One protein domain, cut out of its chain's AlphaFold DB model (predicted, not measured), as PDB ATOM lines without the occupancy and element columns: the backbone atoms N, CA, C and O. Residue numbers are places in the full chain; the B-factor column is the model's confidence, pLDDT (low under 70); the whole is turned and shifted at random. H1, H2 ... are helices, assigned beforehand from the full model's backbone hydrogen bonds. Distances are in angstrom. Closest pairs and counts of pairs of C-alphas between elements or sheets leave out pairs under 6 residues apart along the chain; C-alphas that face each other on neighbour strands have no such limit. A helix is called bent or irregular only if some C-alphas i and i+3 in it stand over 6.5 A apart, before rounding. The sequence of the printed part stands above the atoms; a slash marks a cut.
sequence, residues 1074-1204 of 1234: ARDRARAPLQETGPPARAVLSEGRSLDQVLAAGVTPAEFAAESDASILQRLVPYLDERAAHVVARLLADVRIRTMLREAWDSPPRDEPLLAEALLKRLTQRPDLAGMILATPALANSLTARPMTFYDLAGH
ATOM      1  N   ALA A1074     -34.138 -53.335  16.647       85.75
ATOM      2  CA  ALA A1074     -35.067 -52.967  17.718       85.75
ATOM      3  C   ALA A1074     -36.542 -53.016  17.268       85.75
ATOM      4  O   ALA A1074     -37.395 -53.378  18.078       85.75
ATOM      5  N   ARG A1075     -36.854 -52.714  15.998       86.88
ATOM      6  CA  ARG A1075     -38.227 -52.795  15.461       86.88
ATOM      7  C   ARG A1075     -38.673 -54.235  15.276       86.88
ATOM      8  O   ARG A1075     -39.767 -54.577  15.711       86.88
ATOM      9  N   ASP A1076     -37.817 -55.081  14.709       85.62
ATOM     10  CA  ASP A1076     -38.153 -56.488  14.465       85.62
ATOM     11  C   ASP A1076     -38.354 -57.259  15.791       85.62
ATOM     12  O   ASP A1076     -39.303 -58.029  15.934       85.62
ATOM     13  N   ARG A1077     -37.581 -56.939  16.843       83.88
ATOM     14  CA  ARG A1077     -37.834 -57.456  18.206       83.88
ATOM     15  C   ARG A1077     -39.109 -56.909  18.855       83.88
ATOM     16  O   ARG A1077     -39.747 -57.631  19.614       83.88
ATOM     17  N   ALA A1078     -39.499 -55.664  18.573       82.56
ATOM     18  CA  ALA A1078     -40.788 -55.122  19.017       82.56
ATOM     19  C   ALA A1078     -41.976 -55.731  18.245       82.56
ATOM     20  O   ALA A1078     -43.085 -55.802  18.771       82.56
ATOM     21  N   ARG A1079     -41.739 -56.202  17.015       83.62
ATOM     22  CA  ARG A1079     -42.735 -56.816  16.132       83.62
ATOM     23  C   ARG A1079     -43.126 -58.239  16.540       83.62
ATOM     24  O   ARG A1079     -44.310 -58.557  16.452       83.62
ATOM     25  N   ALA A1080     -42.189 -59.059  17.017       77.62
ATOM     26  CA  ALA A1080     -42.451 -60.449  17.415       77.62
ATOM     27  C   ALA A1080     -43.724 -60.636  18.291       77.62
ATOM     28  O   ALA A1080     -44.631 -61.351  17.856       77.62
ATOM     29  N   PRO A1081     -43.905 -59.941  19.440       72.31
ATOM     30  CA  PRO A1081     -45.117 -60.087  20.264       72.31
ATOM     31  C   PRO A1081     -46.413 -59.552  19.617       72.31
ATOM     32  O   PRO A1081     -47.508 -59.836  20.105       72.31
ATOM     33  N   LEU A1082     -46.332 -58.780  18.525       70.81
ATOM     34  CA  LEU A1082     -47.513 -58.346  17.765       70.81
ATOM     35  C   LEU A1082     -48.023 -59.425  16.796       70.81
ATOM     36  O   LEU A1082     -49.205 -59.418  16.444       70.81
ATOM     37  N   GLN A1083     -47.155 -60.338  16.350       68.44
ATOM     38  CA  GLN A1083     -47.505 -61.368  15.364       68.44
ATOM     39  C   GLN A1083     -48.289 -62.534  15.988       68.44
ATOM     40  O   GLN A1083     -49.161 -63.095  15.330       68.44
ATOM     41  N   GLU A1084     -48.053 -62.848  17.265       67.25
ATOM     42  CA  GLU A1084     -48.672 -63.987  17.968       67.25
ATOM     43  C   GLU A1084     -50.174 -63.815  18.281       67.25
ATOM     44  O   GLU A1084     -50.853 -64.789  18.602       67.25
ATOM     45  N   THR A1085     -50.707 -62.587  18.227       59.88
ATOM     46  CA  THR A1085     -52.037 -62.254  18.789       59.88
ATOM     47  C   THR A1085     -53.056 -61.714  17.782       59.88
ATOM     48  O   THR A1085     -54.243 -62.017  17.901       59.88
ATOM     49  N   GLY A1086     -52.613 -60.955  16.772       52.59
ATOM     50  CA  GLY A1086     -53.463 -60.415  15.704       52.59
ATOM     51  C   GLY A1086     -54.476 -59.326  16.125       52.59
ATOM     52  O   GLY A1086     -54.769 -59.100  17.297       52.59
ATOM     53  N   PRO A1087     -55.019 -58.601  15.137       56.72
ATOM     54  CA  PRO A1087     -54.334 -57.471  14.512       56.72
ATOM     55  C   PRO A1087     -54.112 -56.297  15.507       56.72
ATOM     56  O   PRO A1087     -54.925 -55.368  15.568       56.72
ATOM     57  N   PRO A1088     -53.004 -56.264  16.273       68.75
ATOM     58  CA  PRO A1088     -52.791 -55.244  17.308       68.75
ATOM     59  C   PRO A1088     -52.395 -53.865  16.754       68.75
ATOM     60  O   PRO A1088     -52.521 -52.866  17.463       68.75
ATOM     61  N   ALA A1089     -51.960 -53.771  15.491       70.50
ATOM     62  CA  ALA A1089     -51.500 -52.520  14.874       70.50
ATOM     63  C   ALA A1089     -52.522 -51.373  14.995       70.50
ATOM     64  O   ALA A1089     -52.147 -50.238  15.282       70.50
ATOM     65  N   ARG A1090     -53.824 -51.671  14.869       77.00
ATOM     66  CA  ARG A1090     -54.909 -50.687  15.025       77.00
ATOM     67  C   ARG A1090     -55.031 -50.154  16.459       77.00
ATOM     68  O   ARG A1090     -55.342 -48.979  16.645       77.00
ATOM     69  N   ALA A1091     -54.756 -50.983  17.469       79.88
ATOM     70  CA  ALA A1091     -54.731 -50.559  18.868       79.88
ATOM     71  C   ALA A1091     -53.519 -49.652  19.140       79.88
ATOM     72  O   ALA A1091     -53.689 -48.544  19.648       79.88
ATOM     73  N   VAL A1092     -52.328 -50.054  18.679       82.88
ATOM     74  CA  VAL A1092     -51.094 -49.247  18.764       82.88
ATOM     75  C   VAL A1092     -51.260 -47.891  18.061       82.88
ATOM     76  O   VAL A1092     -50.919 -46.854  18.628       82.88
ATOM     77  N   LEU A1093     -51.859 -47.868  16.865       84.81
ATOM     78  CA  LEU A1093     -52.233 -46.637  16.157       84.81
ATOM     79  C   LEU A1093     -53.220 -45.778  16.956       84.81
ATOM     80  O   LEU A1093     -53.142 -44.550  16.910       84.81
ATOM     81  N   SER A1094     -54.153 -46.384  17.695       80.88
ATOM     82  CA  SER A1094     -55.126 -45.652  18.515       80.88
ATOM     83  C   SER A1094     -54.504 -45.003  19.760       80.88
ATOM     84  O   SER A1094     -54.923 -43.908  20.131       80.88
ATOM     85  N   GLU A1095     -53.457 -45.591  20.344       81.94
ATOM     86  CA  GLU A1095     -52.793 -45.082  21.559       81.94
ATOM     87  C   GLU A1095     -51.560 -44.201  21.279       81.94
ATOM     88  O   GLU A1095     -51.213 -43.337  22.094       81.94
ATOM     89  N   GLY A1096     -50.913 -44.387  20.125       84.25
ATOM     90  CA  GLY A1096     -49.717 -43.655  19.713       84.25
ATOM     91  C   GLY A1096     -49.913 -42.137  19.606       84.25
ATOM     92  O   GLY A1096     -50.998 -41.638  19.294       84.25
ATOM     93  N   ARG A1097     -48.831 -41.389  19.860       85.19
ATOM     94  CA  ARG A1097     -48.795 -39.913  19.833       85.19
ATOM     95  C   ARG A1097     -47.890 -39.324  18.748       85.19
ATOM     96  O   ARG A1097     -47.908 -38.116  18.547       85.19
ATOM     97  N   SER A1098     -47.108 -40.153  18.061       90.81
ATOM     98  CA  SER A1098     -46.326 -39.774  16.880       90.81
ATOM     99  C   SER A1098     -46.096 -40.984  15.971       90.81
ATOM    100  O   SER A1098     -46.148 -42.127  16.430       90.81
ATOM    101  N   LEU A1099     -45.806 -40.732  14.692       90.19
ATOM    102  CA  LEU A1099     -45.397 -41.766  13.733       90.19
ATOM    103  C   LEU A1099     -44.208 -42.596  14.259       90.19
ATOM    104  O   LEU A1099     -44.268 -43.824  14.266       90.19
ATOM    105  N   ASP A1100     -43.169 -41.939  14.784       87.94
ATOM    106  CA  ASP A1100     -41.993 -42.614  15.346       87.94
ATOM    107  C   ASP A1100     -42.310 -43.512  16.545       87.94
ATOM    108  O   ASP A1100     -41.653 -44.537  16.710       87.94
ATOM    109  N   GLN A1101     -43.324 -43.181  17.354       88.00
ATOM    110  CA  GLN A1101     -43.761 -44.023  18.472       88.00
ATOM    111  C   GLN A1101     -44.533 -45.263  17.995       88.00
ATOM    112  O   GLN A1101     -44.383 -46.331  18.582       88.00
ATOM    113  N   VAL A1102     -45.334 -45.146  16.931       90.81
ATOM    114  CA  VAL A1102     -46.067 -46.288  16.353       90.81
ATOM    115  C   VAL A1102     -45.099 -47.270  15.691       90.81
ATOM    116  O   VAL A1102     -45.141 -48.461  15.993       90.81
ATOM    117  N   LEU A1103     -44.153 -46.763  14.893       91.50
ATOM    118  CA  LEU A1103     -43.022 -47.556  14.396       91.50
ATOM    119  C   LEU A1103     -42.156 -48.079  15.567       91.50
ATOM    120  O   LEU A1103     -41.571 -49.153  15.476       91.50
ATOM    121  N   ALA A1104     -42.055 -47.314  16.662       88.31
ATOM    122  CA  ALA A1104     -41.479 -47.670  17.969       88.31
ATOM    123  C   ALA A1104     -41.937 -49.035  18.512       88.31
ATOM    124  O   ALA A1104     -41.152 -49.790  19.080       88.31
ATOM    125  N   ALA A1105     -43.218 -49.343  18.331       87.44
ATOM    126  CA  ALA A1105     -43.863 -50.520  18.896       87.44
ATOM    127  C   ALA A1105     -43.878 -51.743  17.958       87.44
ATOM    128  O   ALA A1105     -44.529 -52.723  18.291       87.44
ATOM    129  N   GLY A1106     -43.193 -51.709  16.805       86.50
ATOM    130  CA  GLY A1106     -43.110 -52.852  15.876       86.50
ATOM    131  C   GLY A1106     -44.191 -52.909  14.786       86.50
ATOM    132  O   GLY A1106     -44.295 -53.908  14.070       86.50
ATOM    133  N   VAL A1107     -44.993 -51.847  14.630       91.19
ATOM    134  CA  VAL A1107     -45.916 -51.691  13.491       91.19
ATOM    135  C   VAL A1107     -45.116 -51.301  12.249       91.19
ATOM    136  O   VAL A1107     -44.391 -50.307  12.272       91.19
ATOM    137  N   THR A1108     -45.258 -52.055  11.160       92.56
ATOM    138  CA  THR A1108     -44.537 -51.796   9.901       92.56
ATOM    139  C   THR A1108     -45.128 -50.618   9.116       92.56
ATOM    140  O   THR A1108     -46.316 -50.310   9.261       92.56
ATOM    141  N   PRO A1109     -44.365 -49.996   8.199       94.06
ATOM    142  CA  PRO A1109     -44.880 -48.996   7.263       94.06
ATOM    143  C   PRO A1109     -46.064 -49.482   6.417       94.06
ATOM    144  O   PRO A1109     -46.985 -48.708   6.156       94.06
ATOM    145  N   ALA A1110     -46.084 -50.763   6.034       91.44
ATOM    146  CA  ALA A1110     -47.185 -51.363   5.282       91.44
ATOM    147  C   ALA A1110     -48.468 -51.525   6.124       91.44
ATOM    148  O   ALA A1110     -49.561 -51.261   5.624       91.44
ATOM    149  N   GLU A1111     -48.362 -51.906   7.400       90.38
ATOM    150  CA  GLU A1111     -49.504 -51.977   8.333       90.38
ATOM    151  C   GLU A1111     -49.990 -50.586   8.751       90.38
ATOM    152  O   GLU A1111     -51.195 -50.339   8.825       90.38
ATOM    153  N   PHE A1112     -49.064 -49.645   8.951       92.38
ATOM    154  CA  PHE A1112     -49.381 -48.235   9.153       92.38
ATOM    155  C   PHE A1112     -50.183 -47.690   7.965       92.38
ATOM    156  O   PHE A1112     -51.233 -47.076   8.158       92.38
ATOM    157  N   ALA A1113     -49.732 -47.958   6.736       92.50
ATOM    158  CA  ALA A1113     -50.438 -47.593   5.513       92.50
ATOM    159  C   ALA A1113     -51.767 -48.353   5.339       92.50
ATOM    160  O   ALA A1113     -52.688 -47.821   4.717       92.50
ATOM    161  N   ALA A1114     -51.897 -49.564   5.896       88.94
ATOM    162  CA  ALA A1114     -53.125 -50.358   5.874       88.94
ATOM    163  C   ALA A1114     -54.254 -49.742   6.720       88.94
ATOM    164  O   ALA A1114     -55.374 -49.602   6.221       88.94
ATOM    165  N   GLU A1115     -53.943 -49.357   7.963       87.62
ATOM    166  CA  GLU A1115     -54.921 -48.976   8.995       87.62
ATOM    167  C   GLU A1115     -55.046 -47.456   9.245       87.62
ATOM    168  O   GLU A1115     -55.959 -47.036   9.956       87.62
ATOM    169  N   SER A1116     -54.167 -46.612   8.687       87.62
ATOM    170  CA  SER A1116     -54.230 -45.152   8.894       87.62
ATOM    171  C   SER A1116     -55.265 -44.446   8.015       87.62
ATOM    172  O   SER A1116     -55.286 -44.601   6.795       87.62
ATOM    173  N   ASP A1117     -56.053 -43.566   8.635       88.94
ATOM    174  CA  ASP A1117     -56.920 -42.590   7.971       88.94
ATOM    175  C   ASP A1117     -56.419 -41.140   8.156       88.94
ATOM    176  O   ASP A1117     -55.436 -40.877   8.853       88.94
ATOM    177  N   ALA A1118     -57.099 -40.172   7.533       89.31
ATOM    178  CA  ALA A1118     -56.718 -38.758   7.589       89.31
ATOM    179  C   ALA A1118     -56.760 -38.140   9.005       89.31
ATOM    180  O   ALA A1118     -56.038 -37.176   9.261       89.31
ATOM    181  N   SER A1119     -57.565 -38.676   9.931       87.81
ATOM    182  CA  SER A1119     -57.605 -38.230  11.331       87.81
ATOM    183  C   SER A1119     -56.465 -38.836  12.160       87.81
ATOM    184  O   SER A1119     -55.872 -38.160  13.002       87.81
ATOM    185  N   ILE A1120     -56.099 -40.090  11.870       89.94
ATOM    186  CA  ILE A1120     -54.923 -40.758  12.437       89.94
ATOM    187  C   ILE A1120     -53.647 -40.038  11.982       89.94
ATOM    188  O   ILE A1120     -52.807 -39.720  12.825       89.94
ATOM    189  N   LEU A1121     -53.535 -39.689  10.694       90.12
ATOM    190  CA  LEU A1121     -52.403 -38.922  10.167       90.12
ATOM    191  C   LEU A1121     -52.273 -37.539  10.818       90.12
ATOM    192  O   LEU A1121     -51.203 -37.245  11.336       90.12
ATOM    193  N   GLN A1122     -53.334 -36.721  10.885       90.06
ATOM    194  CA  GLN A1122     -53.273 -35.405  11.556       90.06
ATOM    195  C   GLN A1122     -52.805 -35.501  13.017       90.06
ATOM    196  O   GLN A1122     -52.107 -34.620  13.513       90.06
ATOM    197  N   ARG A1123     -53.178 -36.575  13.722       91.25
ATOM    198  CA  ARG A1123     -52.826 -36.780  15.132       91.25
ATOM    199  C   ARG A1123     -51.392 -37.276  15.338       91.25
ATOM    200  O   ARG A1123     -50.761 -36.880  16.313       91.25
ATOM    201  N   LEU A1124     -50.887 -38.142  14.456       90.75
ATOM    202  CA  LEU A1124     -49.528 -38.705  14.533       90.75
ATOM    203  C   LEU A1124     -48.475 -37.858  13.795       90.75
ATOM    204  O   LEU A1124     -47.276 -38.030  14.030       90.75
ATOM    205  N   VAL A1125     -48.926 -36.964  12.913       91.44
ATOM    206  CA  VAL A1125     -48.132 -36.095  12.037       91.44
ATOM    207  C   VAL A1125     -48.744 -34.675  12.049       91.44
ATOM    208  O   VAL A1125     -49.360 -34.241  11.073       91.44
ATOM    209  N   PRO A1126     -48.596 -33.915  13.153       84.25
ATOM    210  CA  PRO A1126     -49.359 -32.684  13.415       84.25
ATOM    211  C   PRO A1126     -48.985 -31.466  12.549       84.25
ATOM    212  O   PRO A1126     -49.478 -30.368  12.794       84.25
ATOM    213  N   TYR A1127     -48.109 -31.635  11.554       87.25
ATOM    214  CA  TYR A1127     -47.782 -30.617  10.550       87.25
ATOM    215  C   TYR A1127     -48.543 -30.797   9.224       87.25
ATOM    216  O   TYR A1127     -48.427 -29.946   8.344       87.25
ATOM    217  N   LEU A1128     -49.328 -31.872   9.067       88.75
ATOM    218  CA  LEU A1128     -50.252 -32.035   7.942       88.75
ATOM    219  C   LEU A1128     -51.566 -31.288   8.212       88.75
ATOM    220  O   LEU A1128     -52.241 -31.557   9.205       88.75
ATOM    221  N   ASP A1129     -51.965 -30.400   7.296       90.19
ATOM    222  CA  ASP A1129     -53.319 -29.836   7.299       90.19
ATOM    223  C   ASP A1129     -54.380 -30.880   6.886       90.19
ATOM    224  O   ASP A1129     -54.063 -31.965   6.389       90.19
ATOM    225  N   GLU A1130     -55.661 -30.560   7.086       88.94
ATOM    226  CA  GLU A1130     -56.777 -31.478   6.820       88.94
ATOM    227  C   GLU A1130     -56.821 -31.980   5.364       88.94
ATOM    228  O   GLU A1130     -57.168 -33.139   5.114       88.94
ATOM    229  N   ARG A1131     -56.440 -31.145   4.390       89.75
ATOM    230  CA  ARG A1131     -56.411 -31.499   2.965       89.75
ATOM    231  C   ARG A1131     -55.178 -32.340   2.645       89.75
ATOM    232  O   ARG A1131     -55.304 -33.354   1.958       89.75
ATOM    233  N   ALA A1132     -54.015 -31.951   3.156       89.62
ATOM    234  CA  ALA A1132     -52.763 -32.682   3.003       89.62
ATOM    235  C   ALA A1132     -52.868 -34.101   3.594       89.62
ATOM    236  O   ALA A1132     -52.526 -35.077   2.925       89.62
ATOM    237  N   ALA A1133     -53.449 -34.236   4.790       91.94
ATOM    238  CA  ALA A1133     -53.705 -35.525   5.428       91.94
ATOM    239  C   ALA A1133     -54.666 -36.412   4.619       91.94
ATOM    240  O   ALA A1133     -54.426 -37.611   4.499       91.94
ATOM    241  N   HIS A1134     -55.715 -35.850   4.003       92.25
ATOM    242  CA  HIS A1134     -56.591 -36.608   3.100       92.25
ATOM    243  C   HIS A1134     -55.878 -37.081   1.824       92.25
ATOM    244  O   HIS A1134     -56.149 -38.187   1.353       92.25
ATOM    245  N   VAL A1135     -54.972 -36.279   1.257       92.19
ATOM    246  CA  VAL A1135     -54.185 -36.671   0.073       92.19
ATOM    247  C   VAL A1135     -53.193 -37.784   0.424       92.19
ATOM    248  O   VAL A1135     -53.172 -38.809  -0.257       92.19
ATOM    249  N   VAL A1136     -52.442 -37.648   1.521       93.56
ATOM    250  CA  VAL A1136     -51.484 -38.675   1.968       93.56
ATOM    251  C   VAL A1136     -52.202 -39.963   2.389       93.56
ATOM    252  O   VAL A1136     -51.782 -41.041   1.976       93.56
ATOM    253  N   ALA A1137     -53.332 -39.888   3.106       93.75
ATOM    254  CA  ALA A1137     -54.138 -41.071   3.438       93.75
ATOM    255  C   ALA A1137     -54.617 -41.816   2.180       93.75
ATOM    256  O   ALA A1137     -54.581 -43.042   2.135       93.75
ATOM    257  N   ARG A1138     -55.017 -41.090   1.125       93.62
ATOM    258  CA  ARG A1138     -55.401 -41.702  -0.157       93.62
ATOM    259  C   ARG A1138     -54.228 -42.332  -0.909       93.62
ATOM    260  O   ARG A1138     -54.460 -43.314  -1.606       93.62
ATOM    261  N   LEU A1139     -53.006 -41.812  -0.770       93.12
ATOM    262  CA  LEU A1139     -51.808 -42.440  -1.337       93.12
ATOM    263  C   LEU A1139     -51.449 -43.720  -0.572       93.12
ATOM    264  O   LEU A1139     -51.246 -44.762  -1.184       93.12
ATOM    265  N   LEU A1140     -51.428 -43.664   0.763       93.94
ATOM    266  CA  LEU A1140     -51.159 -44.826   1.616       93.94
ATOM    267  C   LEU A1140     -52.253 -45.906   1.511       93.94
ATOM    268  O   LEU A1140     -51.996 -47.068   1.814       93.94
ATOM    269  N   ALA A1141     -53.452 -45.556   1.038       90.81
ATOM    270  CA  ALA A1141     -54.507 -46.505   0.694       90.81
ATOM    271  C   ALA A1141     -54.281 -47.264  -0.632       90.81
ATOM    272  O   ALA A1141     -54.946 -48.275  -0.862       90.81
ATOM    273  N   ASP A1142     -53.370 -46.812  -1.504       91.31
ATOM    274  CA  ASP A1142     -53.086 -47.475  -2.781       91.31
ATOM    275  C   ASP A1142     -52.365 -48.813  -2.554       91.31
ATOM    276  O   ASP A1142     -51.343 -48.892  -1.867       91.31
ATOM    277  N   VAL A1143     -52.884 -49.882  -3.162       89.50
ATOM    278  CA  VAL A1143     -52.329 -51.237  -3.035       89.50
ATOM    279  C   VAL A1143     -50.869 -51.292  -3.495       89.50
ATOM    280  O   VAL A1143     -50.073 -51.978  -2.866       89.50
ATOM    281  N   ARG A1144     -50.484 -50.526  -4.523       90.75
ATOM    282  CA  ARG A1144     -49.106 -50.495  -5.044       90.75
ATOM    283  C   ARG A1144     -48.138 -49.872  -4.039       90.75
ATOM    284  O   ARG A1144     -47.039 -50.379  -3.856       90.75
ATOM    285  N   ILE A1145     -48.571 -48.818  -3.343       92.31
ATOM    286  CA  ILE A1145     -47.799 -48.160  -2.277       92.31
ATOM    287  C   ILE A1145     -47.664 -49.096  -1.070       92.31
ATOM    288  O   ILE A1145     -46.575 -49.230  -0.519       92.31
ATOM    289  N   ARG A1146     -48.741 -49.795  -0.688       92.75
ATOM    290  CA  ARG A1146     -48.737 -50.786   0.406       92.75
ATOM    291  C   ARG A1146     -47.850 -51.997   0.111       92.75
ATOM    292  O   ARG A1146     -47.192 -52.487   1.022       92.75
ATOM    293  N   THR A1147     -47.834 -52.472  -1.134       92.56
ATOM    294  CA  THR A1147     -46.953 -53.558  -1.585       92.56
ATOM    295  C   THR A1147     -45.495 -53.101  -1.613       92.56
ATOM    296  O   THR A1147     -44.680 -53.722  -0.943       92.56
ATOM    297  N   MET A1148     -45.184 -51.953  -2.225       94.69
ATOM    298  CA  MET A1148     -43.830 -51.378  -2.224       94.69
ATOM    299  C   MET A1148     -43.289 -51.142  -0.800       94.69
ATOM    300  O   MET A1148     -42.139 -51.461  -0.519       94.69
ATOM    301  N   LEU A1149     -44.105 -50.614   0.124       94.56
ATOM    302  CA  LEU A1149     -43.718 -50.418   1.531       94.56
ATOM    303  C   LEU A1149     -43.577 -51.729   2.322       94.56
ATOM    304  O   LEU A1149     -42.985 -51.709   3.399       94.56
ATOM    305  N   ARG A1150     -44.130 -52.843   1.825       93.81
ATOM    306  CA  ARG A1150     -43.888 -54.184   2.369       93.81
ATOM    307  C   ARG A1150     -42.592 -54.751   1.802       93.81
ATOM    308  O   ARG A1150     -41.719 -55.111   2.572       93.81
ATOM    309  N   GLU A1151     -42.433 -54.758   0.484       91.50
ATOM    310  CA  GLU A1151     -41.242 -55.277  -0.203       91.50
ATOM    311  C   GLU A1151     -39.966 -54.550   0.258       91.50
ATOM    312  O   GLU A1151     -38.985 -55.195   0.613       91.50
ATOM    313  N   ALA A1152     -40.006 -53.219   0.391       91.56
ATOM    314  CA  ALA A1152     -38.896 -52.422   0.927       91.56
ATOM    315  C   ALA A1152     -38.685 -52.552   2.454       91.56
ATOM    316  O   ALA A1152     -37.707 -52.015   2.972       91.56
ATOM    317  N   TRP A1153     -39.589 -53.216   3.185       91.06
ATOM    318  CA  TRP A1153     -39.399 -53.578   4.598       91.06
ATOM    319  C   TRP A1153     -38.868 -55.011   4.736       91.06
ATOM    320  O   TRP A1153     -37.931 -55.238   5.503       91.06
ATOM    321  N   ASP A1154     -39.464 -55.956   4.005       89.19
ATOM    322  CA  ASP A1154     -39.132 -57.386   4.007       89.19
ATOM    323  C   ASP A1154     -37.793 -57.662   3.291       89.19
ATOM    324  O   ASP A1154     -37.149 -58.678   3.536       89.19
ATOM    325  N   SER A1155     -37.346 -56.767   2.402       85.50
ATOM    326  CA  SER A1155     -36.059 -56.846   1.694       85.50
ATOM    327  C   SER A1155     -35.484 -55.442   1.420       85.50
ATOM    328  O   SER A1155     -35.534 -54.954   0.288       85.50
ATOM    329  N   PRO A1156     -34.967 -54.745   2.451       85.81
ATOM    330  CA  PRO A1156     -34.392 -53.410   2.298       85.81
ATOM    331  C   PRO A1156     -33.002 -53.463   1.625       85.81
ATOM    332  O   PRO A1156     -32.269 -54.439   1.811       85.81
ATOM    333  N   PRO A1157     -32.580 -52.415   0.890       80.44
ATOM    334  CA  PRO A1157     -31.201 -52.288   0.416       80.44
ATOM    335  C   PRO A1157     -30.205 -52.209   1.579       80.44
ATOM    336  O   PRO A1157     -30.514 -51.633   2.623       80.44
ATOM    337  N   ARG A1158     -28.989 -52.739   1.385       67.94
ATOM    338  CA  ARG A1158     -27.966 -52.825   2.446       67.94
ATOM    339  C   ARG A1158     -27.602 -51.467   3.053       67.94
ATOM    340  O   ARG A1158     -27.431 -51.385   4.261       67.94
ATOM    341  N   ASP A1159     -27.529 -50.418   2.237       76.69
ATOM    342  CA  ASP A1159     -27.140 -49.074   2.682       76.69
ATOM    343  C   ASP A1159     -28.278 -48.276   3.350       76.69
ATOM    344  O   ASP A1159     -28.008 -47.286   4.029       76.69
ATOM    345  N   GLU A1160     -29.536 -48.704   3.184       83.25
ATOM    346  CA  GLU A1160     -30.751 -48.044   3.697       83.25
ATOM    347  C   GLU A1160     -31.696 -49.078   4.367       83.25
ATOM    348  O   GLU A1160     -32.807 -49.334   3.889       83.25
ATOM    349  N   PRO A1161     -31.303 -49.688   5.509       87.06
ATOM    350  CA  PRO A1161     -32.078 -50.740   6.191       87.06
ATOM    351  C   PRO A1161     -33.441 -50.279   6.749       87.06
ATOM    352  O   PRO A1161     -34.255 -51.108   7.168       87.06
ATOM    353  N   LEU A1162     -33.685 -48.962   6.756       91.50
ATOM    354  CA  LEU A1162     -34.908 -48.288   7.212       91.50
ATOM    355  C   LEU A1162     -35.688 -47.641   6.042       91.50
ATOM    356  O   LEU A1162     -36.495 -46.731   6.260       91.50
ATOM    357  N   LEU A1163     -35.428 -48.056   4.789       92.81
ATOM    358  CA  LEU A1163     -35.975 -47.432   3.575       92.81
ATOM    359  C   LEU A1163     -37.503 -47.291   3.603       92.81
ATOM    360  O   LEU A1163     -38.027 -46.250   3.207       92.81
ATOM    361  N   ALA A1164     -38.234 -48.303   4.074       92.88
ATOM    362  CA  ALA A1164     -39.695 -48.263   4.122       92.88
ATOM    363  C   ALA A1164     -40.220 -47.209   5.120       92.88
ATOM    364  O   ALA A1164     -41.169 -46.478   4.815       92.88
ATOM    365  N   GLU A1165     -39.597 -47.070   6.292       93.06
ATOM    366  CA  GLU A1165     -39.913 -46.017   7.262       93.06
ATOM    367  C   GLU A1165     -39.511 -44.637   6.743       93.06
ATOM    368  O   GLU A1165     -40.240 -43.662   6.941       93.06
ATOM    369  N   ALA A1166     -38.354 -44.543   6.089       92.31
ATOM    370  CA  ALA A1166     -37.813 -43.301   5.562       92.31
ATOM    371  C   ALA A1166     -38.657 -42.785   4.377       92.31
ATOM    372  O   ALA A1166     -38.990 -41.596   4.332       92.31
ATOM    373  N   LEU A1167     -39.120 -43.685   3.498       92.81
ATOM    374  CA  LEU A1167     -40.160 -43.432   2.497       92.81
ATOM    375  C   LEU A1167     -41.452 -42.946   3.148       92.81
ATOM    376  O   LEU A1167     -41.916 -41.859   2.814       92.81
ATOM    377  N   LEU A1168     -42.021 -43.695   4.098       94.00
ATOM    378  CA  LEU A1168     -43.270 -43.313   4.768       94.00
ATOM    379  C   LEU A1168     -43.176 -41.908   5.389       94.00
ATOM    380  O   LEU A1168     -44.072 -41.085   5.195       94.00
ATOM    381  N   LYS A1169     -42.059 -41.594   6.057       92.00
ATOM    382  CA  LYS A1169     -41.776 -40.258   6.598       92.00
ATOM    383  C   LYS A1169     -41.717 -39.195   5.498       92.00
ATOM    384  O   LYS A1169     -42.454 -38.213   5.593       92.00
ATOM    385  N   ARG A1170     -40.920 -39.388   4.437       90.94
ATOM    386  CA  ARG A1170     -40.829 -38.426   3.318       90.94
ATOM    387  C   ARG A1170     -42.180 -38.241   2.606       90.94
ATOM    388  O   ARG A1170     -42.531 -37.114   2.275       90.94
ATOM    389  N   LEU A1171     -43.002 -39.285   2.467       89.88
ATOM    390  CA  LEU A1171     -44.361 -39.183   1.914       89.88
ATOM    391  C   LEU A1171     -45.305 -38.364   2.805       89.88
ATOM    392  O   LEU A1171     -46.076 -37.557   2.289       89.88
ATOM    393  N   THR A1172     -45.207 -38.486   4.133       90.25
ATOM    394  CA  THR A1172     -45.941 -37.592   5.050       90.25
ATOM    395  C   THR A1172     -45.433 -36.143   5.035       90.25
ATOM    396  O   THR A1172     -46.152 -35.252   5.476       90.25
ATOM    397  N   GLN A1173     -44.243 -35.883   4.482       89.81
ATOM    398  CA  GLN A1173     -43.661 -34.543   4.310       89.81
ATOM    399  C   GLN A1173     -43.909 -33.935   2.915       89.81
ATOM    400  O   GLN A1173     -43.728 -32.729   2.752       89.81
ATOM    401  N   ARG A1174     -44.337 -34.734   1.922       90.00
ATOM    402  CA  ARG A1174     -44.568 -34.321   0.520       90.00
ATOM    403  C   ARG A1174     -46.014 -34.588   0.051       90.00
ATOM    404  O   ARG A1174     -46.246 -35.441  -0.816       90.00
ATOM    405  N   PRO A1175     -47.024 -33.888   0.609       90.06
ATOM    406  CA  PRO A1175     -48.424 -34.035   0.194       90.06
ATOM    407  C   PRO A1175     -48.687 -33.540  -1.243       90.06
ATOM    408  O   PRO A1175     -49.673 -33.930  -1.865       90.06
ATOM    409  N   ASP A1176     -47.799 -32.704  -1.776       87.62
ATOM    410  CA  ASP A1176     -47.728 -32.264  -3.169       87.62
ATOM    411  C   ASP A1176     -47.363 -33.418  -4.117       87.62
ATOM    412  O   ASP A1176     -48.132 -33.726  -5.032       87.62
ATOM    413  N   LEU A1177     -46.262 -34.130  -3.846       90.50
ATOM    414  CA  LEU A1177     -45.847 -35.318  -4.600       90.50
ATOM    415  C   LEU A1177     -46.905 -36.430  -4.510       90.50
ATOM    416  O   LEU A1177     -47.241 -37.050  -5.520       90.50
ATOM    417  N   ALA A1178     -47.503 -36.627  -3.332       90.06
ATOM    418  CA  ALA A1178     -48.632 -37.541  -3.158       90.06
ATOM    419  C   ALA A1178     -49.833 -37.168  -4.052       90.06
ATOM    420  O   ALA A1178     -50.477 -38.047  -4.628       90.06
ATOM    421  N   GLY A1179     -50.100 -35.869  -4.228       88.56
ATOM    422  CA  GLY A1179     -51.098 -35.359  -5.168       88.56
ATOM    423  C   GLY A1179     -50.760 -35.663  -6.632       88.56
ATOM    424  O   GLY A1179     -51.619 -36.169  -7.356       88.56
ATOM    425  N   MET A1180     -49.517 -35.416  -7.060       88.62
ATOM    426  CA  MET A1180     -49.057 -35.693  -8.434       88.62
ATOM    427  C   MET A1180     -49.165 -37.181  -8.793       88.62
ATOM    428  O   MET A1180     -49.610 -37.530  -9.887       88.62
ATOM    429  N   ILE A1181     -48.802 -38.060  -7.857       89.25
ATOM    430  CA  ILE A1181     -48.830 -39.518  -8.029       89.25
ATOM    431  C   ILE A1181     -50.271 -40.041  -8.109       89.25
ATOM    432  O   ILE A1181     -50.585 -40.832  -8.998       89.25
ATOM    433  N   LEU A1182     -51.172 -39.549  -7.251       88.44
ATOM    434  CA  LEU A1182     -52.602 -39.879  -7.323       88.44
ATOM    435  C   LEU A1182     -53.286 -39.340  -8.591       88.44
ATOM    436  O   LEU A1182     -54.268 -39.928  -9.042       88.44
ATOM    437  N   ALA A1183     -52.780 -38.247  -9.170       86.12
ATOM    438  CA  ALA A1183     -53.253 -37.713 -10.447       86.12
ATOM    439  C   ALA A1183     -52.680 -38.455 -11.672       86.12
ATOM    440  O   ALA A1183     -53.292 -38.421 -12.740       86.12
ATOM    441  N   THR A1184     -51.537 -39.140 -11.532       86.50
ATOM    442  CA  THR A1184     -50.745 -39.659 -12.661       86.50
ATOM    443  C   THR A1184     -50.451 -41.162 -12.509       86.50
ATOM    444  O   THR A1184     -49.385 -41.542 -12.018       86.50
ATOM    445  N   PRO A1185     -51.342 -42.062 -12.977       78.94
ATOM    446  CA  PRO A1185     -51.187 -43.510 -12.789       78.94
ATOM    447  C   PRO A1185     -49.881 -44.108 -13.335       78.94
ATOM    448  O   PRO A1185     -49.375 -45.072 -12.762       78.94
ATOM    449  N   ALA A1186     -49.323 -43.530 -14.406       76.75
ATOM    450  CA  ALA A1186     -48.042 -43.943 -14.984       76.75
ATOM    451  C   ALA A1186     -46.844 -43.595 -14.079       76.75
ATOM    452  O   ALA A1186     -45.968 -44.436 -13.881       76.75
ATOM    453  N   LEU A1187     -46.842 -42.398 -13.476       80.81
ATOM    454  CA  LEU A1187     -45.833 -41.996 -12.491       80.81
ATOM    455  C   LEU A1187     -45.895 -42.912 -11.266       80.81
ATOM    456  O   LEU A1187     -44.862 -43.388 -10.807       80.81
ATOM    457  N   ALA A1188     -47.108 -43.209 -10.787       81.69
ATOM    458  CA  ALA A1188     -47.315 -44.128  -9.677       81.69
ATOM    459  C   ALA A1188     -46.688 -45.504  -9.954       81.69
ATOM    460  O   ALA A1188     -45.867 -45.947  -9.161       81.69
ATOM    461  N   ASN A1189     -46.981 -46.123 -11.106       79.38
ATOM    462  CA  ASN A1189     -46.369 -47.401 -11.496       79.38
ATOM    463  C   ASN A1189     -44.832 -47.323 -11.562       79.38
ATOM    464  O   ASN A1189     -44.151 -48.228 -11.085       79.38
ATOM    465  N   SER A1190     -44.282 -46.248 -12.142       80.19
ATOM    466  CA  SER A1190     -42.832 -46.088 -12.306       80.19
ATOM    467  C   SER A1190     -42.088 -45.878 -10.985       80.19
ATOM    468  O   SER A1190     -40.940 -46.301 -10.874       80.19
ATOM    469  N   LEU A1191     -42.711 -45.212 -10.007       85.62
ATOM    470  CA  LEU A1191     -42.112 -44.952  -8.698       85.62
ATOM    471  C   LEU A1191     -42.300 -46.129  -7.733       85.62
ATOM    472  O   LEU A1191     -41.361 -46.468  -7.018       85.62
ATOM    473  N   THR A1192     -43.446 -46.823  -7.753       87.50
ATOM    474  CA  THR A1192     -43.631 -48.025  -6.915       87.50
ATOM    475  C   THR A1192     -42.750 -49.194  -7.344       87.50
ATOM    476  O   THR A1192     -42.419 -50.029  -6.515       87.50
ATOM    477  N   ALA A1193     -42.324 -49.237  -8.610       82.00
ATOM    478  CA  ALA A1193     -41.346 -50.211  -9.097       82.00
ATOM    479  C   ALA A1193     -39.879 -49.849  -8.764       82.00
ATOM    480  O   ALA A1193     -38.978 -50.614  -9.102       82.00
ATOM    481  N   ARG A1194     -39.611 -48.671  -8.173       86.81
ATOM    482  CA  ARG A1194     -38.257 -48.159  -7.883       86.81
ATOM    483  C   ARG A1194     -38.227 -47.378  -6.554       86.81
ATOM    484  O   ARG A1194     -38.080 -46.153  -6.574       86.81
ATOM    485  N   PRO A1195     -38.352 -48.058  -5.396       87.25
ATOM    486  CA  PRO A1195     -38.487 -47.404  -4.091       87.25
ATOM    487  C   PRO A1195     -37.329 -46.455  -3.740       87.25
ATOM    488  O   PRO A1195     -37.594 -45.383  -3.204       87.25
ATOM    489  N   MET A1196     -36.078 -46.767  -4.109       86.31
ATOM    490  CA  MET A1196     -34.942 -45.840  -3.938       86.31
ATOM    491  C   MET A1196     -35.118 -44.548  -4.749       86.31
ATOM    492  O   MET A1196     -35.113 -43.459  -4.189       86.31
ATOM    493  N   THR A1197     -35.405 -44.645  -6.053       85.69
ATOM    494  CA  THR A1197     -35.646 -43.463  -6.904       85.69
ATOM    495  C   THR A1197     -36.806 -42.600  -6.387       85.69
ATOM    496  O   THR A1197     -36.778 -41.375  -6.499       85.69
ATOM    497  N   PHE A1198     -37.827 -43.224  -5.793       90.88
ATOM    498  CA  PHE A1198     -38.948 -42.528  -5.164       90.88
ATOM    499  C   PHE A1198     -38.546 -41.850  -3.841       90.88
ATOM    500  O   PHE A1198     -38.928 -40.704  -3.593       90.88
ATOM    501  N   TYR A1199     -37.730 -42.512  -3.020       89.56
ATOM    502  CA  TYR A1199     -37.156 -41.958  -1.796       89.56
ATOM    503  C   TYR A1199     -36.306 -40.716  -2.087       89.56
ATOM    504  O   TYR A1199     -36.515 -39.668  -1.465       89.56
ATOM    505  N   ASP A1200     -35.420 -40.798  -3.079       86.44
ATOM    506  CA  ASP A1200     -34.556 -39.699  -3.516       86.44
ATOM    507  C   ASP A1200     -35.364 -38.525  -4.073       86.44
ATOM    508  O   ASP A1200     -35.168 -37.382  -3.647       86.44
ATOM    509  N   LEU A1201     -36.342 -38.797  -4.947       87.12
ATOM    510  CA  LEU A1201     -37.268 -37.785  -5.465       87.12
ATOM    511  C   LEU A1201     -38.017 -37.069  -4.331       87.12
ATOM    512  O   LEU A1201     -38.088 -35.841  -4.323       87.12
ATOM    513  N   ALA A1202     -38.522 -37.806  -3.339       87.12
ATOM    514  CA  ALA A1202     -39.226 -37.229  -2.192       87.12
ATOM    515  C   ALA A1202     -38.315 -36.367  -1.288       87.12
ATOM    516  O   ALA A1202     -38.801 -35.493  -0.560       87.12
ATOM    517  N   GLY A1203     -36.993 -36.560  -1.347       84.38
ATOM    518  CA  GLY A1203     -36.015 -35.678  -0.708       84.38
ATOM    519  C   GLY A1203     -35.916 -34.303  -1.384       84.38
ATOM    520  O   GLY A1203     -35.841 -33.280  -0.698       84.38
ATOM    521  N   HIS A1204     -35.984 -34.259  -2.717       86.25
ATOM    522  CA  HIS A1204     -35.581 -33.109  -3.529       86.25
ATOM    523  C   HIS A1204     -36.771 -32.296  -4.067       86.25
ATOM    524  O   HIS A1204     -37.236 -32.521  -5.183       86.25
TER     525      HIS A1204
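What this domain is: This is residues 1074 to 1204 of the 1234 residues of a protein of Micromonospora carbonacea (UniProt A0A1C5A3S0). Picture a compact cluster of short helices packed mostly crosswise, with three small helices, H1 to H3, at one end of its longest axis and H9 to H11 at the other. Between these ends, H7 and H8 fold back on each other as a helical hairpin with H4 crossing beside it, while H5 and H6 make a crossed pair on one side of this middle part. The printed part has 131 residues with eleven named helices, H1 to H11 in chain order, and no named strand, so its class is all helix. It is compact, with a radius of gyration of the C-alphas of 13.9 A, and it spans 39 by 35 by 22 A.

Where its parts are: Find C-alpha 1074 at (-35.067, -52.967, 17.718); from there H1 runs through residues 1074 to 1083. H1 is irregular, but only just: C-alphas 1078 and 1081 are 6.7 A apart. Next come H2, residues 1089 to 1095, H3, residues 1099 to 1104, H4, residues 1109 to 1115, and H5, residues 1118 to 1124. Look then for the longer helices: H6, residues 1130 to 1140, measures 15.4 A from first to last C-alpha, and H7, residues 1143 to 1154, measures 16.2 A. C-alpha 1143, where H7 begins, is at (-52.329, -51.237, -3.035). H8, residues 1163 to 1173, measures 15.0 A. H9 is residues 1175 to 1183, H10 residues 1185 to 1192, and H11 residues 1195 to 1203, ending at C-alpha 1203, (-36.015, -35.678, -0.708).

How they stand to each other: Start at H4, the hub, which touches H2, H6, H7 and H8. It touches H7 at a steep tilt of 41 degrees, opposite ways, and the closest C-alphas, of Ala 1110 and Arg 1146, are 5.1 A apart. H4 and H8 only just touch, with 3 pairs of C-alphas within 8 A, the closest being those of Pro 1109 and Glu 1165 at 5.8 A. H4 and H6 also only just touch, with 3 such pairs; C-alphas 1113 and 1140 come closest, at 4.8 A. H7 and H8 form a hairpin at a steep tilt of 43 degrees; H7 touches H8 with residues 1149 to 1153 alone, and the closest C-alphas, of Leu 1149 and Ala 1164, are 5.2 A apart. Go outward to H11, which touches H8 the same way at a shallow tilt of 34 degrees, only just short of steep; C-alphas 1167 and 1199 are closest, at 5.4 A. H6 touches H9, with C-alphas 1132 and 1175 closest at 5.3 A, and H5, about perpendicular at 82 degrees, with C-alphas 1118 and 1133 closest at 4.9 A. H10 touches H7 at a shallow tilt of 8 degrees, with C-alphas 1192 and 1148 closest at 5.8 A. At the other end, H2 touches H4 through C-alphas 1090 and 1115, 6.3 A apart, and H1 and H3 only just touch, with 3 pairs within 8 A and C-alphas 1075 and 1104 closest at 6.6 A. H1 is apart from H4 and H8. Every O i to N i+4 pair is within hydrogen-bond range in H2 to H6 and H8 to H11, against 4 of 6 in H1 and 7 of 8 in H7.

The domain as a whole: The two C-alphas farthest apart, those of Thr 1085 and His 1204, are 40.2 A from each other. The printed part has no cut. No link is long; the one from H7 to H8, 8 residues, is short, and the others are tight. The mean pLDDT of the printed part is 86.5, and residues 1083 to 1088 and residue 1158 are under 70.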